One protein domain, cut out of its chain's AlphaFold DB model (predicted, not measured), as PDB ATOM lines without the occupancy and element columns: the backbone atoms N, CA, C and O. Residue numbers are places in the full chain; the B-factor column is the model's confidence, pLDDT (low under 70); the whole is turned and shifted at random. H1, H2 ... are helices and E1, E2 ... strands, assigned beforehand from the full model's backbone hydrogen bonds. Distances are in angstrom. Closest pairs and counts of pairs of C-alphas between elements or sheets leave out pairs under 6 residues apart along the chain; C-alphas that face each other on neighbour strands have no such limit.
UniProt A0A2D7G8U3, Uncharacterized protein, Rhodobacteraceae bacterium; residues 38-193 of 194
ATOM      1  N   SER A  38     111.755 128.235  59.999       95.06
ATOM      2  CA  SER A  38     111.233 129.603  59.958       95.06
ATOM      3  C   SER A  38     110.649 130.029  61.305       95.06
ATOM      4  O   SER A  38     110.033 129.218  61.997       95.06
ATOM      5  N   PHE A  39     110.802 131.309  61.632       95.19
ATOM      6  CA  PHE A  39     110.219 131.954  62.808       95.19
ATOM      7  C   PHE A  39     108.999 132.820  62.425       95.19
ATOM      8  O   PHE A  39     108.908 133.223  61.262       95.19
ATOM      9  N   PRO A  40     108.071 133.106  63.365       96.25
ATOM     10  CA  PRO A  40     108.048 132.639  64.757       96.25
ATOM     11  C   PRO A  40     107.734 131.142  64.874       96.25
ATOM     12  O   PRO A  40     107.068 130.561  64.017       96.25
ATOM     13  N   GLN A  41     108.206 130.511  65.950       96.00
ATOM     14  CA  GLN A  41     107.904 129.111  66.266       96.00
ATOM     15  C   GLN A  41     107.073 129.017  67.541       96.00
ATOM     16  O   GLN A  41     107.383 129.669  68.536       96.00
ATOM     17  N   MET A  42     106.039 128.178  67.511       96.69
ATOM     18  CA  MET A  42     105.241 127.832  68.683       96.69
ATOM     19  C   MET A  42     105.864 126.615  69.376       96.69
ATOM     20  O   MET A  42     106.037 125.566  68.760       96.69
ATOM     21  N   VAL A  43     106.225 126.773  70.645       96.50
ATOM     22  CA  VAL A  43     106.987 125.801  71.437       96.50
ATOM     23  C   VAL A  43     106.224 125.514  72.722       96.50
ATOM     24  O   VAL A  43     105.745 126.442  73.372       96.50
ATOM     25  N   GLU A  44     106.085 124.242  73.080       95.94
ATOM     26  CA  GLU A  44     105.376 123.849  74.301       95.94
ATOM     27  C   GLU A  44     106.205 124.236  75.532       95.94
ATOM     28  O   GLU A  44     107.420 124.014  75.566       95.94
ATOM     29  N   VAL A  45     105.558 124.805  76.550       96.25
ATOM     30  CA  VAL A  45     106.205 125.093  77.832       96.25
ATOM     31  C   VAL A  45     106.114 123.838  78.705       96.25
ATOM     32  O   VAL A  45     105.018 123.443  79.106       96.25
ATOM     33  N   PRO A  46     107.241 123.177  79.018       94.06
ATOM     34  CA  PRO A  46     107.210 121.887  79.689       94.06
ATOM     35  C   PRO A  46     106.637 121.980  81.106       94.06
ATOM     36  O   PRO A  46     106.869 122.953  81.816       94.06
ATOM     37  N   GLY A  47     105.930 120.937  81.543       93.25
ATOM     38  CA  GLY A  47     105.340 120.865  82.888       93.25
ATOM     39  C   GLY A  47     103.961 121.519  83.019       93.25
ATOM     40  O   GLY A  47     103.356 121.416  84.083       93.25
ATOM     41  N   PHE A  48     103.443 122.115  81.945       95.19
ATOM     42  CA  PHE A  48     102.109 122.709  81.875       95.19
ATOM     43  C   PHE A  48     101.283 122.004  80.794       95.19
ATOM     44  O   PHE A  48     101.831 121.526  79.806       95.19
ATOM     45  N   VAL A  49      99.967 121.898  80.998       93.12
ATOM     46  CA  VAL A  49      99.101 121.013  80.189       93.12
ATOM     47  C   VAL A  49      98.977 121.469  78.733       93.12
ATOM     48  O   VAL A  49      99.021 120.640  77.833       93.12
ATOM     49  N   ASN A  50      98.783 122.765  78.506       95.88
ATOM     50  CA  ASN A  50      98.607 123.384  77.190       95.88
ATOM     51  C   ASN A  50      99.207 124.800  77.177       95.88
ATOM     52  O   ASN A  50      98.636 125.705  76.566       95.88
ATOM     53  N   ALA A  51     100.308 125.023  77.893       97.94
ATOM     54  CA  ALA A  51     100.997 126.306  77.849       97.94
ATOM     55  C   ALA A  51     102.001 126.312  76.696       97.94
ATOM     56  O   ALA A  51     102.739 125.349  76.477       97.94
ATOM     57  N   TRP A  52     102.035 127.418  75.966       98.12
ATOM     58  CA  TRP A  52     102.845 127.570  74.766       98.12
ATOM     59  C   TRP A  52     103.585 128.895  74.798       98.12
ATOM     60  O   TRP A  52     103.137 129.868  75.405       98.12
ATOM     61  N   GLN A  53     104.700 128.958  74.083       98.00
ATOM     62  CA  GLN A  53     105.363 130.211  73.785       98.00
ATOM     63  C   GLN A  53     105.619 130.366  72.287       98.00
ATOM     64  O   GLN A  53     106.005 129.414  71.611       98.00
ATOM     65  N   LEU A  54     105.403 131.571  71.771       97.94
ATOM     66  CA  LEU A  54     105.837 131.993  70.446       97.94
ATOM     67  C   LEU A  54     107.191 132.675  70.593       97.94
ATOM     68  O   LEU A  54     107.311 133.623  71.365       97.94
ATOM     69  N   VAL A  55     108.197 132.182  69.879       96.62
ATOM     70  CA  VAL A  55     109.560 132.722  69.918       96.62
ATOM     71  C   VAL A  55     110.048 133.074  68.520       96.62
ATOM     72  O   VAL A  55     109.844 132.305  67.581       96.62
ATOM     73  N   ASP A  56     110.756 134.196  68.412       95.38
ATOM     74  CA  ASP A  56     111.442 134.628  67.183       95.38
ATOM     75  C   ASP A  56     112.869 134.056  67.069       95.38
ATOM     76  O   ASP A  56     113.529 134.171  66.040       95.38
ATOM     77  N   ASN A  57     113.363 133.432  68.144       93.12
ATOM     78  CA  ASN A  57     114.678 132.805  68.228       93.12
ATOM     79  C   ASN A  57     114.673 131.734  69.329       93.12
ATOM     80  O   ASN A  57     114.172 131.966  70.426       93.12
ATOM     81  N   CYS A  58     115.292 130.579  69.081       91.56
ATOM     82  CA  CYS A  58     115.395 129.505  70.074       91.56
ATOM     83  C   CYS A  58     116.324 129.821  71.258       91.56
ATOM     84  O   CYS A  58     116.264 129.130  72.273       91.56
ATOM     85  N   ASN A  59     117.201 130.821  71.128       88.50
ATOM     86  CA  ASN A  59     118.244 131.101  72.116       88.50
ATOM     87  C   ASN A  59     117.876 132.169  73.155       88.50
ATOM     88  O   ASN A  59     118.533 132.214  74.191       88.50
ATOM     89  N   SER A  60     116.893 133.035  72.887       85.75
ATOM     90  CA  SER A  60     116.565 134.154  73.785       85.75
ATOM     91  C   SER A  60     115.875 133.662  75.057       85.75
ATOM     92  O   SER A  60     116.378 133.877  76.153       85.75
ATOM     93  N   HIS A  61     114.781 132.913  74.906       89.56
ATOM     94  CA  HIS A  61     113.970 132.428  76.025       89.56
ATOM     95  C   HIS A  61     113.629 130.938  75.860       89.56
ATOM     96  O   HIS A  61     112.566 130.589  75.336       89.56
ATOM     97  N   PRO A  62     114.537 130.028  76.272       93.38
ATOM     98  CA  PRO A  62     114.289 128.588  76.237       93.38
ATOM     99  C   PRO A  62     113.035 128.208  77.031       93.38
ATOM    100  O   PRO A  62     112.816 128.718  78.131       93.38
ATOM    101  N   ALA A  63     112.235 127.281  76.503       95.06
ATOM    102  CA  ALA A  63     110.957 126.892  77.102       95.06
ATOM    103  C   ALA A  63     111.113 126.350  78.533       95.06
ATOM    104  O   ALA A  63     110.248 126.558  79.379       95.06
ATOM    105  N   GLU A  64     112.240 125.706  78.837       93.69
ATOM    106  CA  GLU A  64     112.577 125.211  80.171       93.69
ATOM    107  C   GLU A  64     112.744 126.358  81.174       93.69
ATOM    108  O   GLU A  64     112.249 126.276  82.297       93.69
ATOM    109  N   LYS A  65     113.402 127.453  80.768       95.69
ATOM    110  CA  LYS A  65     113.546 128.646  81.611       95.69
ATOM    111  C   LYS A  65     112.195 129.323  81.833       95.69
ATOM    112  O   LYS A  65     111.878 129.674  82.967       95.69
ATOM    113  N   THR A  66     111.375 129.423  80.787       97.19
ATOM    114  CA  THR A  66     109.997 129.924  80.887       97.19
ATOM    115  C   THR A  66     109.162 129.070  81.844       97.19
ATOM    116  O   THR A  66     108.478 129.606  82.710       97.19
ATOM    117  N   SER A  67     109.266 127.742  81.763       97.56
ATOM    118  CA  SER A  67     108.587 126.810  82.674       97.56
ATOM    119  C   SER A  67     108.984 127.027  84.138       97.56
ATOM    120  O   SER A  67     108.118 127.100  85.017       97.56
ATOM    121  N   ILE A  68     110.283 127.196  84.405       97.56
ATOM    122  CA  ILE A  68     110.778 127.524  85.746       97.56
ATOM    123  C   ILE A  68     110.208 128.869  86.208       97.56
ATOM    124  O   ILE A  68     109.731 128.959  87.336       97.56
ATOM    125  N   ALA A  69     110.189 129.887  85.345       98.50
ATOM    126  CA  ALA A  69     109.640 131.198  85.677       98.50
ATOM    127  C   ALA A  69     108.153 131.151  86.048       98.50
ATOM    128  O   ALA A  69     107.776 131.680  87.096       98.50
ATOM    129  N   ILE A  70     107.321 130.452  85.266       98.62
ATOM    130  CA  ILE A  70     105.896 130.271  85.590       98.62
ATOM    131  C   ILE A  70     105.742 129.498  86.908       98.62
ATOM    132  O   ILE A  70     104.914 129.862  87.740       98.62
ATOM    133  N   SER A  71     106.557 128.463  87.136       98.56
ATOM    134  CA  SER A  71     106.498 127.652  88.361       98.56
ATOM    135  C   SER A  71     106.882 128.450  89.610       98.56
ATOM    136  O   SER A  71     106.215 128.345  90.639       98.56
ATOM    137  N   VAL A  72     107.936 129.268  89.522       98.69
ATOM    138  CA  VAL A  72     108.361 130.171  90.600       98.69
ATOM    139  C   VAL A  72     107.280 131.211  90.870       98.69
ATOM    140  O   VAL A  72     106.902 131.390  92.025       98.69
ATOM    141  N   PHE A  73     106.733 131.841  89.829       98.81
ATOM    142  CA  PHE A  73     105.629 132.788  89.976       98.81
ATOM    143  C   PHE A  73     104.416 132.147  90.665       98.81
ATOM    144  O   PHE A  73     103.931 132.689  91.654       98.81
ATOM    145  N   LEU A  74     103.960 130.979  90.195       98.69
ATOM    146  CA  LEU A  74     102.819 130.275  90.785       98.69
ATOM    147  C   LEU A  74     103.082 129.932  92.256       98.69
ATOM    148  O   LEU A  74     102.201 130.105  93.092       98.69
ATOM    149  N   LYS A  75     104.301 129.501  92.593       98.56
ATOM    150  CA  LYS A  75     104.680 129.210  93.976       98.56
ATOM    151  C   LYS A  75     104.614 130.456  94.863       98.56
ATOM    152  O   LYS A  75     104.020 130.382  95.937       98.56
ATOM    153  N   GLU A  76     105.171 131.588  94.426       98.69
ATOM    154  CA  GLU A  76     105.090 132.844  95.187       98.69
ATOM    155  C   GLU A  76     103.649 133.350  95.304       98.69
ATOM    156  O   GLU A  76     103.243 133.818  96.369       98.69
ATOM    157  N   TRP A  77     102.866 133.225  94.230       98.69
ATOM    158  CA  TRP A  77     101.455 133.583  94.221       98.69
ATOM    159  C   TRP A  77     100.681 132.789  95.273       98.69
ATOM    160  O   TRP A  77      99.977 133.372  96.095       98.69
ATOM    161  N   GLU A  78     100.837 131.465  95.285       98.50
ATOM    162  CA  GLU A  78     100.144 130.582  96.224       98.50
ATOM    163  C   GLU A  78     100.589 130.794  97.676       98.50
ATOM    164  O   GLU A  78      99.784 130.633  98.590       98.50
ATOM    165  N   GLU A  79     101.844 131.185  97.909       98.44
ATOM    166  CA  GLU A  79     102.329 131.529  99.250       98.44
ATOM    167  C   GLU A  79     101.710 132.819  99.802       98.44
ATOM    168  O   GLU A  79     101.501 132.916 101.010       98.44
ATOM    169  N   ILE A  80     101.422 133.802  98.945       98.38
ATOM    170  CA  ILE A  80     100.929 135.123  99.364       98.38
ATOM    171  C   ILE A  80      99.398 135.207  99.335       98.38
ATOM    172  O   ILE A  80      98.794 135.745 100.262       98.38
ATOM    173  N   PHE A  81      98.764 134.683  98.287       97.88
ATOM    174  CA  PHE A  81      97.315 134.768  98.074       97.88
ATOM    175  C   PHE A  81      96.571 133.463  98.383       97.88
ATOM    176  O   PHE A  81      95.340 133.445  98.381       97.88
ATOM    177  N   GLY A  82      97.296 132.377  98.658       98.19
ATOM    178  CA  GLY A  82      96.725 131.042  98.790       98.19
ATOM    179  C   GLY A  82      96.528 130.343  97.443       98.19
ATOM    180  O   GLY A  82      96.654 130.922  96.361       98.19
ATOM    181  N   MET A  83      96.214 129.051  97.511       97.25
ATOM    182  CA  MET A  83      95.977 128.223  96.329       97.25
ATOM    183  C   MET A  83      94.709 128.655  95.584       97.25
ATOM    184  O   MET A  83      93.639 128.777  96.178       97.25
ATOM    185  N   SER A  84      94.814 128.816  94.262       97.62
ATOM    186  CA  SER A  84      93.686 129.151  93.389       97.62
ATOM    187  C   SER A  84      93.675 128.281  92.136       97.62
ATOM    188  O   SER A  84      94.584 128.356  91.307       97.62
ATOM    189  N   HIS A  85      92.605 127.499  91.965       98.00
ATOM    190  CA  HIS A  85      92.394 126.694  90.759       98.00
ATOM    191  C   HIS A  85      92.319 127.563  89.503       98.00
ATOM    192  O   HIS A  85      92.968 127.246  88.519       98.00
ATOM    193  N   ARG A  86      91.637 128.716  89.556       98.31
ATOM    194  CA  ARG A  86      91.515 129.618  88.395       98.31
ATOM    195  C   ARG A  86      92.867 130.120  87.898       98.31
ATOM    196  O   ARG A  86      93.099 130.153  86.696       98.31
ATOM    197  N   VAL A  87      93.759 130.492  88.820       98.56
ATOM    198  CA  VAL A  87      95.108 130.956  88.466       98.56
ATOM    199  C   VAL A  87      95.920 129.801  87.890       98.56
ATOM    200  O   VAL A  87      96.470 129.928  86.801       98.56
ATOM    201  N   ARG A  88      95.941 128.652  88.573       98.50
ATOM    202  CA  ARG A  88      96.685 127.471  88.119       98.50
ATOM    203  C   ARG A  88      96.206 126.971  86.753       98.50
ATOM    204  O   ARG A  88      97.032 126.683  85.894       98.50
ATOM    205  N   ASP A  89      94.898 126.896  86.540       98.50
ATOM    206  CA  ASP A  89      94.298 126.461  85.277       98.50
ATOM    207  C   ASP A  89      94.623 127.443  84.150       98.50
ATOM    208  O   ASP A  89      95.012 127.018  83.066       98.50
ATOM    209  N   ASN A  90      94.567 128.751  84.421       98.62
ATOM    210  CA  ASN A  90      94.942 129.771  83.446       98.62
ATOM    211  C   ASN A  90      96.427 129.684  83.053       98.62
ATOM    212  O   ASN A  90      96.755 129.715  81.868       98.62
ATOM    213  N   LEU A  91      97.331 129.517  84.026       98.44
ATOM    214  CA  LEU A  91      98.764 129.339  83.758       98.44
ATOM    215  C   LEU A  91      99.069 128.018  83.037       98.44
ATOM    216  O   LEU A  91     100.003 127.960  82.243       98.44
ATOM    217  N   ASN A  92      98.267 126.973  83.252       98.38
ATOM    218  CA  ASN A  92      98.381 125.707  82.524       98.38
ATOM    219  C   ASN A  92      98.061 125.821  81.034       98.38
ATOM    220  O   ASN A  92      98.402 124.908  80.286       98.38
ATOM    221  N   THR A  93      97.408 126.900  80.603       98.44
ATOM    222  CA  THR A  93      96.978 127.103  79.215       98.44
ATOM    223  C   THR A  93      97.495 128.408  78.612       98.44
ATOM    224  O   THR A  93      96.989 128.847  77.581       98.44
ATOM    225  N   ILE A  94      98.442 129.082  79.271       98.69
ATOM    226  CA  ILE A  94      98.886 130.418  78.865       98.69
ATOM    227  C   ILE A  94      99.696 130.381  77.562       98.69
ATOM    228  O   ILE A  94     100.528 129.498  77.352       98.69
ATOM    229  N   LEU A  95      99.477 131.376  76.704       98.75
ATOM    230  CA  LEU A  95     100.301 131.660  75.534       98.75
ATOM    231  C   LEU A  95     101.212 132.862  75.809       98.75
ATOM    232  O   LEU A  95     100.731 133.956  76.105       98.75
ATOM    233  N   ILE A  96     102.522 132.672  75.658       98.75
ATOM    234  CA  ILE A  96     103.540 133.709  75.876       98.75
ATOM    235  C   ILE A  96     104.189 134.069  74.542       98.75
ATOM    236  O   ILE A  96     104.853 133.242  73.929       98.75
ATOM    237  N   SER A  97     104.021 135.297  74.067       98.50
ATOM    238  CA  SER A  97     104.677 135.772  72.849       98.50
ATOM    239  C   SER A  97     105.921 136.582  73.188       98.50
ATOM    240  O   SER A  97     105.820 137.687  73.712       98.50
ATOM    241  N   TRP A  98     107.087 136.036  72.858       98.06
ATOM    242  CA  TRP A  98     108.376 136.708  72.951       98.06
ATOM    243  C   TRP A  98     108.706 137.352  71.610       98.06
ATOM    244  O   TRP A  98     108.841 136.638  70.618       98.06
ATOM    245  N   SER A  99     108.872 138.673  71.574       96.75
ATOM    246  CA  SER A  99     109.293 139.357  70.348       96.75
ATOM    247  C   SER A  99     110.178 140.564  70.620       96.75
ATOM    248  O   SER A  99     110.007 141.247  71.624       96.75
ATOM    249  N   SER A 100     111.120 140.848  69.723       96.19
ATOM    250  CA  SER A 100     111.957 142.053  69.785       96.19
ATOM    251  C   SER A 100     111.256 143.311  69.259       96.19
ATOM    252  O   SER A 100     111.795 144.409  69.397       96.19
ATOM    253  N   GLU A 101     110.086 143.169  68.627       96.56
ATOM    254  CA  GLU A 101     109.346 144.294  68.052       96.56
ATOM    255  C   GLU A 101     108.884 145.295  69.117       96.56
ATOM    256  O   GLU A 101     108.461 144.935  70.213       96.56
ATOM    257  N   ASP A 102     108.924 146.583  68.784       97.00
ATOM    258  CA  ASP A 102     108.356 147.616  69.641       97.00
ATOM    259  C   ASP A 102     106.831 147.616  69.560       97.00
ATOM    260  O   ASP A 102     106.248 147.741  68.482       97.00
ATOM    261  N   LYS A 103     106.175 147.584  70.723       97.56
ATOM    262  CA  LYS A 103     104.749 147.889  70.834       97.56
ATOM    263  C   LYS A 103     104.550 149.200  71.563       97.56
ATOM    264  O   LYS A 103     105.155 149.458  72.603       97.56
ATOM    265  N   LYS A 104     103.662 150.013  70.999       97.62
ATOM    266  CA  LYS A 104     103.180 151.242  71.613       97.62
ATOM    267  C   LYS A 104     101.672 151.199  71.743       97.62
ATOM    268  O   LYS A 104     100.986 150.625  70.898       97.62
ATOM    269  N   GLY A 105     101.157 151.833  72.782       95.81
ATOM    270  CA  GLY A 105      99.723 151.927  72.994       95.81
ATOM    271  C   GLY A 105      99.367 152.944  74.060       95.81
ATOM    272  O   GLY A 105     100.205 153.725  74.501       95.81
ATOM    273  N   ASN A 106      98.100 152.949  74.451       96.25
ATOM    274  CA  ASN A 106      97.658 153.714  75.604       96.25
ATOM    275  C   ASN A 106      97.441 152.776  76.791       96.25
ATOM    276  O   ASN A 106      96.832 151.718  76.621       96.25
ATOM    277  N   GLY A 107      97.885 153.192  77.969       94.44
ATOM    278  CA  GLY A 107      97.825 152.396  79.190       94.44
ATOM    279  C   GLY A 107      97.848 153.285  80.423       94.44
ATOM    280  O   GLY A 107      97.548 154.478  80.332       94.44
ATOM    281  N   PHE A 108      98.210 152.702  81.554       95.00
ATOM    282  CA  PHE A 108      98.435 153.422  82.798       95.00
ATOM    283  C   PHE A 108      99.838 153.100  83.323       95.00
ATOM    284  O   PHE A 108     100.426 152.094  82.919       95.00
ATOM    285  N   ASP A 109     100.389 153.975  84.157       91.31
ATOM    286  CA  ASP A 109     101.584 153.665  84.946       91.31
ATOM    287  C   ASP A 109     101.241 152.970  86.273       91.31
ATOM    288  O   ASP A 109     100.089 152.649  86.560       91.31
ATOM    289  N   ASP A 110     102.271 152.741  87.087       87.44
ATOM    290  CA  ASP A 110     102.205 152.041  88.366       87.44
ATOM    291  C   ASP A 110     101.380 152.769  89.440       87.44
ATOM    292  O   ASP A 110     100.938 152.136  90.408       87.44
ATOM    293  N   VAL A 111     101.144 154.074  89.273       89.56
ATOM    294  CA  VAL A 111     100.271 154.880  90.143       89.56
ATOM    295  C   VAL A 111      98.863 155.073  89.570       89.56
ATOM    296  O   VAL A 111      97.992 155.613  90.258       89.56
ATOM    297  N   GLY A 112      98.613 154.581  88.354       92.00
ATOM    298  CA  GLY A 112      97.312 154.596  87.694       92.00
ATOM    299  C   GLY A 112      97.034 155.850  86.862       92.00
ATOM    300  O   GLY A 112      95.874 156.107  86.516       92.00
ATOM    301  N   ASP A 113      98.060 156.631  86.522       94.75
ATOM    302  CA  ASP A 113      97.927 157.773  85.626       94.75
ATOM    303  C   ASP A 113      97.912 157.308  84.166       94.75
ATOM    304  O   ASP A 113      98.687 156.459  83.732       94.75
ATOM    305  N   TYR A 114      96.988 157.856  83.376       95.69
ATOM    306  CA  TYR A 114      96.812 157.448  81.984       95.69
ATOM    307  C   TYR A 114      97.917 158.007  81.083       95.69
ATOM    308  O   TYR A 114      98.071 159.224  80.945       95.69
ATOM    309  N   ILE A 115      98.597 157.120  80.359       96.31
ATOM    310  CA  ILE A 115      99.676 157.463  79.434       96.31
ATOM    311  C   ILE A 115      99.247 157.156  78.002       96.31
ATOM    312  O   ILE A 115      98.744 156.077  77.680       96.31
ATOM    313  N   ARG A 116      99.481 158.119  77.107       97.12
ATOM    314  CA  ARG A 116      99.268 157.957  75.665       97.12
ATOM    315  C   ARG A 116     100.560 157.566  74.966       97.12
ATOM    316  O   ARG A 116     101.598 158.160  75.239       97.12
ATOM    317  N   ASN A 117     100.463 156.659  73.995       96.44
ATOM    318  CA  ASN A 117     101.588 156.233  73.154       96.44
ATOM    319  C   ASN A 117     102.818 155.759  73.965       96.44
ATOM    320  O   ASN A 117     103.960 156.042  73.602       96.44
ATOM    321  N   ALA A 118     102.573 155.069  75.081       96.00
ATOM    322  CA  ALA A 118     103.599 154.479  75.928       96.00
ATOM    323  C   ALA A 118     104.304 153.333  75.195       96.00
ATOM    324  O   ALA A 118     103.667 152.599  74.441       96.00
ATOM    325  N   ASN A 119     105.605 153.167  75.439       96.75
ATOM    326  CA  ASN A 119     106.342 151.983  75.002       96.75
ATOM    327  C   ASN A 119     106.097 150.841  75.985       96.75
ATOM    328  O   ASN A 119     106.306 151.016  77.184       96.75
ATOM    329  N   TYR A 120     105.724 149.674  75.478       96.94
ATOM    330  CA  TYR A 120     105.501 148.497  76.308       96.94
ATOM    331  C   TYR A 120     106.741 147.608  76.362       96.94
ATOM    332  O   TYR A 120     107.321 147.260  75.333       96.94
ATOM    333  N   SER A 121     107.134 147.220  77.575       97.38
ATOM    334  CA  SER A 121     108.039 146.089  77.814       97.38
ATOM    335  C   SER A 121     107.278 144.765  77.886       97.38
ATOM    336  O   SER A 121     107.837 143.735  77.531       97.38
ATOM    337  N   GLY A 122     106.004 144.808  78.275       98.06
ATOM    338  CA  GLY A 122     105.085 143.680  78.318       98.06
ATOM    339  C   GLY A 122     103.649 144.130  78.107       98.06
ATOM    340  O   GLY A 122     103.338 145.318  78.206       98.06
ATOM    341  N   LEU A 123     102.790 143.187  77.731       97.94
ATOM    342  CA  LEU A 123     101.362 143.431  77.593       97.94
ATOM    343  C   LEU A 123     100.556 142.150  77.803       97.94
ATOM    344  O   LEU A 123     100.665 141.195  77.030       97.94
ATOM    345  N   THR A 124      99.656 142.178  78.775       98.31
ATOM    346  CA  THR A 124      98.628 141.154  78.960       98.31
ATOM    347  C   THR A 124      97.456 141.428  78.022       98.31
ATOM    348  O   THR A 124      96.631 142.306  78.262       98.31
ATOM    349  N   ILE A 125      97.393 140.680  76.917       97.81
ATOM    350  CA  ILE A 125      96.385 140.850  75.858       97.81
ATOM    351  C   ILE A 125      95.042 140.263  76.307       97.81
ATOM    352  O   ILE A 125      93.989 140.860  76.094       97.81
ATOM    353  N   THR A 126      95.085 139.086  76.931       98.25
ATOM    354  CA  THR A 126      93.948 138.425  77.586       98.25
ATOM    355  C   THR A 126      94.453 137.702  78.833       98.25
ATOM    356  O   THR A 126      95.662 137.548  79.005       98.25
ATOM    357  N   LYS A 127      93.559 137.148  79.663       98.06
ATOM    358  CA  LYS A 127      93.978 136.268  80.769       98.06
ATOM    359  C   LYS A 127      94.872 135.102  80.317       98.06
ATOM    360  O   LYS A 127      95.772 134.715  81.049       98.06
ATOM    361  N   GLY A 128      94.670 134.583  79.103       98.38
ATOM    362  CA  GLY A 128      95.418 133.446  78.560       98.38
ATOM    363  C   GLY A 128      96.520 133.826  77.573       98.38
ATOM    364  O   GLY A 128      97.099 132.938  76.953       98.38
ATOM    365  N   THR A 129      96.795 135.113  77.342       98.75
ATOM    366  CA  THR A 129      97.788 135.533  76.344       98.75
ATOM    367  C   THR A 129      98.537 136.768  76.795       98.75
ATOM    368  O   THR A 129      97.941 137.831  76.973       98.75
ATOM    369  N   ILE A 130      99.854 136.636  76.888       98.62
ATOM    370  CA  ILE A 130     100.761 137.728  77.219       98.62
ATOM    371  C   ILE A 130     101.800 137.903  76.118       98.62
ATOM    372  O   ILE A 130     102.178 136.958  75.424       98.62
ATOM    373  N   TRP A 131     102.265 139.131  75.960       98.62
ATOM    374  CA  TRP A 131     103.371 139.492  75.094       98.62
ATOM    375  C   TRP A 131     104.481 140.106  75.942       98.62
ATOM    376  O   TRP A 131     104.201 140.896  76.842       98.62
ATOM    377  N   VAL A 132     105.727 139.746  75.655       98.50
ATOM    378  CA  VAL A 132     106.913 140.231  76.358       98.50
ATOM    379  C   VAL A 132     107.946 140.661  75.327       98.50
ATOM    380  O   VAL A 132     108.280 139.907  74.404       98.50
ATOM    381  N   LYS A 133     108.451 141.886  75.483       97.88
ATOM    382  CA  LYS A 133     109.525 142.409  74.653       97.88
ATOM    383  C   LYS A 133     110.826 141.695  74.999       97.88
ATOM    384  O   LYS A 133     111.208 141.637  76.160       97.88
ATOM    385  N   VAL A 134     111.524 141.207  73.984       96.31
ATOM    386  CA  VAL A 134     112.857 140.616  74.113       96.31
ATOM    387  C   VAL A 134     113.906 141.706  73.947       96.31
ATOM    388  O   VAL A 134     113.877 142.447  72.960       96.31
ATOM    389  N   ARG A 135     114.858 141.773  74.879       95.12
ATOM    390  CA  ARG A 135     116.089 142.555  74.721       95.12
ATOM    391  C   ARG A 135     117.308 141.640  74.624       95.12
ATOM    392  O   ARG A 135     117.299 140.507  75.105       95.12
ATOM    393  N   ASP A 136     118.359 142.126  73.974       91.44
ATOM    394  CA  ASP A 136     119.590 141.357  73.802       91.44
ATOM    395  C   ASP A 136     120.233 141.038  75.155       91.44
ATOM    396  O   ASP A 136     120.458 141.930  75.971       91.44
ATOM    397  N   ALA A 137     120.553 139.757  75.360       89.25
ATOM    398  CA  ALA A 137     121.166 139.215  76.576       89.25
ATOM    399  C   ALA A 137     120.369 139.411  77.886       89.25
ATOM    400  O   ALA A 137     120.916 139.141  78.953       89.25
ATOM    401  N   GLU A 138     119.102 139.824  77.807       94.69
ATOM    402  CA  GLU A 138     118.215 139.982  78.964       94.69
ATOM    403  C   GLU A 138     117.855 138.623  79.577       94.69
ATOM    404  O   GLU A 138     117.582 137.647  78.869       94.69
ATOM    405  N   LEU A 139     117.875 138.554  80.907       95.88
ATOM    406  CA  LEU A 139     117.359 137.413  81.658       95.88
ATOM    407  C   LEU A 139     115.836 137.530  81.825       95.88
ATOM    408  O   LEU A 139     115.281 138.626  81.886       95.88
ATOM    409  N   ILE A 140     115.133 136.411  81.998       97.00
ATOM    410  CA  ILE A 140     113.692 136.410  82.291       97.00
ATOM    411  C   ILE A 140     113.392 137.242  83.540       97.00
ATOM    412  O   ILE A 140     112.396 137.964  83.544       97.00
ATOM    413  N   CYS A 141     114.238 137.184  84.570       97.94
ATOM    414  CA  CYS A 141     114.053 137.975  85.786       97.94
ATOM    415  C   CYS A 141     114.163 139.499  85.583       97.94
ATOM    416  O   CYS A 141     113.704 140.261  86.434       97.94
ATOM    417  N   GLU A 142     114.763 139.940  84.474       97.50
ATOM    418  CA  GLU A 142     114.891 141.346  84.064       97.50
ATOM    419  C   GLU A 142     113.780 141.758  83.080       97.50
ATOM    420  O   GLU A 142     113.511 142.948  82.898       97.50
ATOM    421  N   SER A 143     113.113 140.774  82.469       97.75
ATOM    422  CA  SER A 143     111.982 140.969  81.562       97.75
ATOM    423  C   SER A 143     110.685 141.326  82.303       97.75
ATOM    424  O   SER A 143     110.577 141.249  83.530       97.75
ATOM    425  N   SER A 144     109.634 141.659  81.551       98.12
ATOM    426  CA  SER A 144     108.301 141.905  82.114       98.12
ATOM    427  C   SER A 144     107.482 140.631  82.362       98.12
ATOM    428  O   SER A 144     106.336 140.743  82.788       98.12
ATOM    429  N   LEU A 145     108.015 139.425  82.107       98.62
ATOM    430  CA  LEU A 145     107.224 138.186  82.133       98.62
ATOM    431  C   LEU A 145     106.420 138.030  83.429       98.62
ATOM    432  O   LEU A 145     105.208 137.849  83.386       98.62
ATOM    433  N   VAL A 146     107.082 138.114  84.583       98.75
ATOM    434  CA  VAL A 146     106.447 137.902  85.895       98.75
ATOM    435  C   VAL A 146     105.377 138.960  86.186       98.75
ATOM    436  O   VAL A 146     104.349 138.648  86.786       98.75
ATOM    437  N   HIS A 147     105.585 140.192  85.720       98.56
ATOM    438  CA  HIS A 147     104.601 141.265  85.825       98.56
ATOM    439  C   HIS A 147     103.339 140.941  85.012       98.56
ATOM    440  O   HIS A 147     102.228 141.006  85.536       98.56
ATOM    441  N   GLU A 148     103.501 140.487  83.767       98.75
ATOM    442  CA  GLU A 148     102.366 140.097  82.924       98.75
ATOM    443  C   GLU A 148     101.652 138.838  83.436       98.75
ATOM    444  O   GLU A 148     100.428 138.736  83.359       98.75
ATOM    445  N   LEU A 149     102.377 137.892  84.039       98.81
ATOM    446  CA  LEU A 149     101.758 136.746  84.715       98.81
ATOM    447  C   LEU A 149     100.852 137.186  85.876       98.81
ATOM    448  O   LEU A 149      99.804 136.571  86.100       98.81
ATOM    449  N   ALA A 150     101.209 138.258  86.590       98.69
ATOM    450  CA  ALA A 150     100.370 138.820  87.643       98.69
ATOM    451  C   ALA A 150      99.064 139.398  87.078       98.69
ATOM    452  O   ALA A 150      97.989 139.032  87.557       98.69
ATOM    453  N   HIS A 151      99.133 140.209  86.019       98.56
ATOM    454  CA  HIS A 151      97.942 140.721  85.331       98.56
ATOM    455  C   HIS A 151      97.056 139.593  84.783       98.56
ATOM    456  O   HIS A 151      95.844 139.592  85.002       98.56
ATOM    457  N   ALA A 152      97.647 138.590  84.129       98.75
ATOM    458  CA  ALA A 152      96.931 137.417  83.631       98.75
ATOM    459  C   ALA A 152      96.203 136.657  84.758       98.75
ATOM    460  O   ALA A 152      95.046 136.262  84.607       98.75
ATOM    461  N   SER A 153      96.855 136.504  85.914       98.75
ATOM    462  CA  SER A 153      96.293 135.831  87.094       98.75
ATOM    463  C   SER A 153      95.163 136.634  87.737       98.75
ATOM    464  O   SER A 153      94.126 136.066  88.087       98.75
ATOM    465  N   ILE A 154      95.314 137.957  87.838       98.56
ATOM    466  CA  ILE A 154      94.251 138.867  88.284       98.56
ATOM    467  C   ILE A 154      93.047 138.773  87.341       98.56
ATOM    468  O   ILE A 154      91.911 138.622  87.800       98.56
ATOM    469  N   TRP A 155      93.284 138.778  86.028       98.56
ATOM    470  CA  TRP A 155      92.223 138.645  85.034       98.56
ATOM    471  C   TRP A 155      91.509 137.297  85.155       98.56
ATOM    472  O   TRP A 155      90.283 137.253  85.149       98.56
ATOM    473  N   ALA A 156      92.239 136.198  85.354       98.50
ATOM    474  CA  ALA A 156      91.642 134.883  85.585       98.50
ATOM    475  C   ALA A 156      90.797 134.810  86.871       98.50
ATOM    476  O   ALA A 156      89.850 134.033  86.957       98.50
ATOM    477  N   LEU A 157      91.108 135.613  87.889       98.25
ATOM    478  CA  LEU A 157      90.286 135.687  89.097       98.25
ATOM    479  C   LEU A 157      89.016 136.511  88.877       98.25
ATOM    480  O   LEU A 157      87.936 136.092  89.308       98.25
ATOM    481  N   LYS A 158      89.154 137.667  88.224       97.56
ATOM    482  CA  LYS A 158      88.088 138.662  88.054       97.56
ATOM    483  C   LYS A 158      87.149 138.384  86.892       97.56
ATOM    484  O   LYS A 158      86.006 138.819  86.934       97.56
ATOM    485  N   GLU A 159      87.642 137.715  85.855       97.19
ATOM    486  CA  GLU A 159      86.947 137.460  84.588       97.19
ATOM    487  C   GLU A 159      86.608 138.723  83.766       97.19
ATOM    488  O   GLU A 159      85.912 138.632  82.759       97.19
ATOM    489  N   THR A 160      87.135 139.899  84.136       96.62
ATOM    490  CA  THR A 160      86.864 141.176  83.445       96.62
ATOM    491  C   THR A 160      88.104 141.806  82.825       96.62
ATOM    492  O   THR A 160      88.103 142.118  81.639       96.62
ATOM    493  N   ASP A 161      89.159 141.986  83.615       97.19
ATOM    494  CA  ASP A 161      90.379 142.699  83.241       97.19
ATOM    495  C   ASP A 161      91.539 142.303  84.172       97.19
ATOM    496  O   ASP A 161      91.311 141.826  85.287       97.19
ATOM    497  N   GLY A 162      92.776 142.529  83.722       96.50
ATOM    498  CA  GLY A 162      94.001 142.222  84.468       96.50
ATOM    499  C   GLY A 162      94.456 143.290  85.455       96.50
ATOM    500  O   GLY A 162      95.566 143.178  85.955       96.50
ATOM    501  N   ASP A 163      93.626 144.295  85.740       95.62
ATOM    502  CA  ASP A 163      93.986 145.485  86.514       95.62
ATOM    503  C   ASP A 163      95.109 146.315  85.861       95.62
ATOM    504  O   ASP A 163      96.254 146.286  86.308       95.62
ATOM    505  N   PRO A 164      94.806 147.006  84.747       94.12
ATOM    506  CA  PRO A 164      95.803 147.750  83.989       94.12
ATOM    507  C   PRO A 164      96.246 149.062  84.647       94.12
ATOM    508  O   PRO A 164      97.161 149.664  84.100       94.12
ATOM    509  N   ASP A 165      95.591 149.542  85.715       94.69
ATOM    510  CA  ASP A 165      95.976 150.772  86.430       94.69
ATOM    511  C   ASP A 165      96.664 150.518  87.773       94.69
ATOM    512  O   ASP A 165      96.933 151.471  88.501       94.69
ATOM    513  N   HIS A 166      96.990 149.261  88.086       94.00
ATOM    514  CA  HIS A 166      97.771 148.858  89.255       94.00
ATOM    515  C   HIS A 166      97.203 149.419  90.570       94.00
ATOM    516  O   HIS A 166      96.188 148.951  91.075       94.00
ATOM    517  N   LEU A 167      97.874 150.401  91.185       91.69
ATOM    518  CA  LEU A 167      97.420 151.040  92.428       91.69
ATOM    519  C   LEU A 167      96.399 152.164  92.196       91.69
ATOM    520  O   LEU A 167      95.968 152.827  93.147       91.69
ATOM    521  N   GLY A 168      96.014 152.376  90.941       91.00
ATOM    522  CA  GLY A 168      94.948 153.260  90.527       91.00
ATOM    523  C   GLY A 168      93.589 152.863  91.104       91.00
ATOM    524  O   GLY A 168      93.395 151.852  91.778       91.00
ATOM    525  N   LYS A 169      92.614 153.752  90.914       92.94
ATOM    526  CA  LYS A 169      91.276 153.610  91.515       92.94
ATOM    527  C   LYS A 169      90.244 153.036  90.548       92.94
ATOM    528  O   LYS A 169      89.104 152.810  90.967       92.94
ATOM    529  N   LYS A 170      90.582 152.899  89.263       93.81
ATOM    530  CA  LYS A 170      89.630 152.575  88.201       93.81
ATOM    531  C   LYS A 170      89.418 151.073  88.099       93.81
ATOM    532  O   LYS A 170      88.265 150.649  88.002       93.81
ATOM    533  N   TYR A 171      90.487 150.288  88.140       94.44
ATOM    534  CA  TYR A 171      90.415 148.839  88.211       94.44
ATOM    535  C   TYR A 171      90.805 148.384  89.626       94.44
ATOM    536  O   TYR A 171      91.225 149.168  90.472       94.44
ATOM    537  N   ARG A 172      90.441 147.148  89.974       92.94
ATOM    538  CA  ARG A 172      90.683 146.582  91.310       92.94
ATOM    539  C   ARG A 172      91.190 145.162  91.184       92.94
ATOM    540  O   ARG A 172      90.595 144.400  90.427       92.94
ATOM    541  N   GLY A 173      92.177 144.775  91.981       93.88
ATOM    542  CA  GLY A 173      92.764 143.433  91.955       93.88
ATOM    543  C   GLY A 173      94.266 143.444  92.213       93.88
ATOM    544  O   GLY A 173      94.779 142.550  92.886       93.88
ATOM    545  N   TRP A 174      94.958 144.476  91.749       96.62
ATOM    546  CA  TRP A 174      96.344 144.726  92.084       96.62
ATOM    547  C   TRP A 174      96.454 145.279  93.504       96.62
ATOM    548  O   TRP A 174      95.663 146.103  93.961       96.62
ATOM    549  N   THR A 175      97.438 144.778  94.241       95.44
ATOM    550  CA  THR A 175      97.692 145.157  95.631       95.44
ATOM    551  C   THR A 175      99.193 145.249  95.870       95.44
ATOM    552  O   THR A 175     100.000 144.800  95.054       95.44
ATOM    553  N   THR A 176      99.598 145.759  97.030       95.38
ATOM    554  CA  THR A 176     101.002 145.700  97.466       95.38
ATOM    555  C   THR A 176     101.531 144.262  97.531       95.38
ATOM    556  O   THR A 176     102.693 144.016  97.218       95.38
ATOM    557  N   ASN A 177     100.669 143.290  97.846       97.62
ATOM    558  CA  ASN A 177     101.010 141.869  97.809       97.62
ATOM    559  C   ASN A 177     101.310 141.376  96.385       97.62
ATOM    560  O   ASN A 177     102.163 140.510  96.212       97.62
ATOM    561  N   THR A 178     100.671 141.949  95.360       97.38
ATOM    562  CA  THR A 178     100.965 141.632  93.955       97.38
ATOM    563  C   THR A 178     102.384 142.067  93.597       97.38
ATOM    564  O   THR A 178     103.152 141.277  93.050       97.38
ATOM    565  N   ALA A 179     102.766 143.288  93.985       96.31
ATOM    566  CA  ALA A 179     104.133 143.774  93.814       96.31
ATOM    567  C   ALA A 179     105.151 142.890  94.561       96.31
ATOM    568  O   ALA A 179     106.207 142.572  94.018       96.31
ATOM    569  N   LEU A 180     104.801 142.415  95.763       98.00
ATOM    570  CA  LEU A 180     105.646 141.506  96.541       98.00
ATOM    571  C   LEU A 180     105.838 140.137  95.862       98.00
ATOM    572  O   LEU A 180     106.952 139.614  95.877       98.00
ATOM    573  N   VAL A 181     104.793 139.562  95.252       98.50
ATOM    574  CA  VAL A 181     104.910 138.327  94.447       98.50
ATOM    575  C   VAL A 181     105.909 138.531  93.312       98.50
ATOM    576  O   VAL A 181     106.821 137.719  93.150       98.50
ATOM    577  N   ILE A 182     105.768 139.626  92.558       98.44
ATOM    578  CA  ILE A 182     106.632 139.926  91.408       98.44
ATOM    579  C   ILE A 182     108.083 140.082  91.855       98.44
ATOM    580  O   ILE A 182     108.974 139.447  91.290       98.44
ATOM    581  N   GLN A 183     108.313 140.873  92.906       98.44
ATOM    582  CA  GLN A 183     109.643 141.080  93.464       98.44
ATOM    583  C   GLN A 183     110.284 139.748  93.877       98.44
ATOM    584  O   GLN A 183     111.384 139.429  93.430       98.44
ATOM    585  N   ARG A 184     109.594 138.940  94.693       98.69
ATOM    586  CA  ARG A 184     110.137 137.671  95.200       98.69
ATOM    587  C   ARG A 184     110.409 136.665  94.083       98.69
ATOM    588  O   ARG A 184     111.416 135.956  94.133       98.69
ATOM    589  N   ALA A 185     109.534 136.599  93.082       98.69
ATOM    590  CA  ALA A 185     109.719 135.716  91.939       98.69
ATOM    591  C   ALA A 185     110.940 136.138  91.107       98.69
ATOM    592  O   ALA A 185     111.812 135.305  90.858       98.69
ATOM    593  N   ASN A 186     111.068 137.425  90.765       98.69
ATOM    594  CA  ASN A 186     112.226 137.933  90.026       98.69
ATOM    595  C   ASN A 186     113.535 137.751  90.805       98.69
ATOM    596  O   ASN A 186     114.515 137.274  90.239       98.69
ATOM    597  N   GLU A 187     113.559 138.017  92.115       98.62
ATOM    598  CA  GLU A 187     114.746 137.772  92.947       98.62
ATOM    599  C   GLU A 187     115.198 136.303  92.899       98.62
ATOM    600  O   GLU A 187     116.396 136.018  92.797       98.62
ATOM    601  N   LYS A 188     114.255 135.353  92.956       98.62
ATOM    602  CA  LYS A 188     114.559 133.919  92.848       98.62
ATOM    603  C   LYS A 188     115.076 133.556  91.457       98.62
ATOM    604  O   LYS A 188     116.053 132.819  91.364       98.62
ATOM    605  N   LEU A 189     114.467 134.085  90.398       98.25
ATOM    606  CA  LEU A 189     114.888 133.822  89.020       98.25
ATOM    607  C   LEU A 189     116.279 134.396  88.727       98.25
ATOM    608  O   LEU A 189     117.135 133.673  88.219       98.25
ATOM    609  N   CYS A 190     116.574 135.618  89.178       97.81
ATOM    610  CA  CYS A 190     117.902 136.211  89.020       97.81
ATOM    611  C   CYS A 190     118.986 135.406  89.746       97.81
ATOM    612  O   CYS A 190     120.065 135.187  89.197       97.81
ATOM    613  N   ARG A 191     118.706 134.888  90.954       97.50
ATOM    614  CA  ARG A 191     119.644 134.000  91.671       97.50
ATOM    615  C   ARG A 191     119.945 132.707  90.910       97.50
ATOM    616  O   ARG A 191     121.006 132.124  91.109       97.50
ATOM    617  N   LEU A 192     119.026 132.263  90.055       95.75
ATOM    618  CA  LEU A 192     119.193 131.096  89.188       95.75
ATOM    619  C   LEU A 192     119.830 131.441  87.829       95.75
ATOM    620  O   LEU A 192     120.105 130.529  87.049       95.75
ATOM    621  N   GLY A 193     120.064 132.723  87.524       95.94
ATOM    622  CA  GLY A 193     120.497 133.171  86.195       95.94
ATOM    623  C   GLY A 193     119.439 132.918  85.113       95.94
ATOM    624  O   GLY A 193     119.776 132.545  83.977       95.94
TER     625      GLY A 193
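Overview. This is residues 38 to 193 of the 194 residues of an uncharacterized protein of Rhodobacteraceae bacterium (UniProt A0A2D7G8U3). What shape do these atoms make? A twisted five-strand sheet has H3 packed over one face at its E7 and E6 end and the first turns of H1 over E2; H4 covers H1 and H3 beyond, H2 packs on H3, and the hairpin E4 and E5 forms a small second sheet off the first. What is it made of? The 156 printed residues include four named helices and seven named strands, in the order E1 E2 H1 H2 E3 E4 E5 E6 E7 H3 H4; the class is mixed. How is it ordered and how large is it? The mixed sheet runs E1 E2 E3 E7 E6, E4 and E5 are antiparallel, and the whole is compact, with a radius of gyration of the C-alphas of 14.6 A and spans of 43 by 37 by 29 A.

Along the chain. Where does the printed part begin? E1 is residues 41 to 44, from C-alpha 41 at (107.904, 129.111, 66.266), and E2 is 52 to 55. H1 is 63 to 81, 26.2 A long, and H2 is 85 to 91. What follows? E3 is 95 to 99, E4 103 to 108 and 14.6 A long, E5 114 to 120, E6 122 to 126 and E7 129 to 133. Where does it end? H3 is 145 to 158, 20.0 A long, and H4 is 176 to 191, 22.8 A long, ending at C-alpha 191 at (119.644, 134.000, 91.671).

Arrangement. How do the strands pair? Hairpin E1 and E2 has N 43 and O 53 at 2.8 A; parallel E2 and E3 have N 54 and O 96 at 2.8 A; parallel E3 and E7 have N 97 and O 130 at 2.8 A. Hairpin E6 and E7 has N 123 and O 131 at 2.8 A, and hairpin E4 and E5 has N 107 and O 115 at 3.0 A. What is on the sheet? H3, at a height over the sheet of 8.2 A, and H1, at 11.7 A, are on the same face, two layers with helices on one face. E2, H1 H2, E3 is a strand-helix-strand unit, parallel neighbour strands with helices between, its crossover left-handed. How do the helices meet? The hub H3 touches H2 at a steep tilt of 38 degrees, C-alphas 87 and 153 closest at 5.2 A; H4 touches H1, C-alphas 73 and 185 closest at 5.4 A. In H1, H2, H3 and H4 every O i to N i+4 pair is within hydrogen-bond range.

Size, cuts and confidence. How far does it reach? The two farthest C-alphas, of Ser 38 and Lys 169, are 44.4 A apart. Which links are long? Those from E7 to H3 and from H3 to H4, the latter 17 residues. Is anything cut or uncertain? The printed part has no cut, and no printed residue is under 70 in pLDDT.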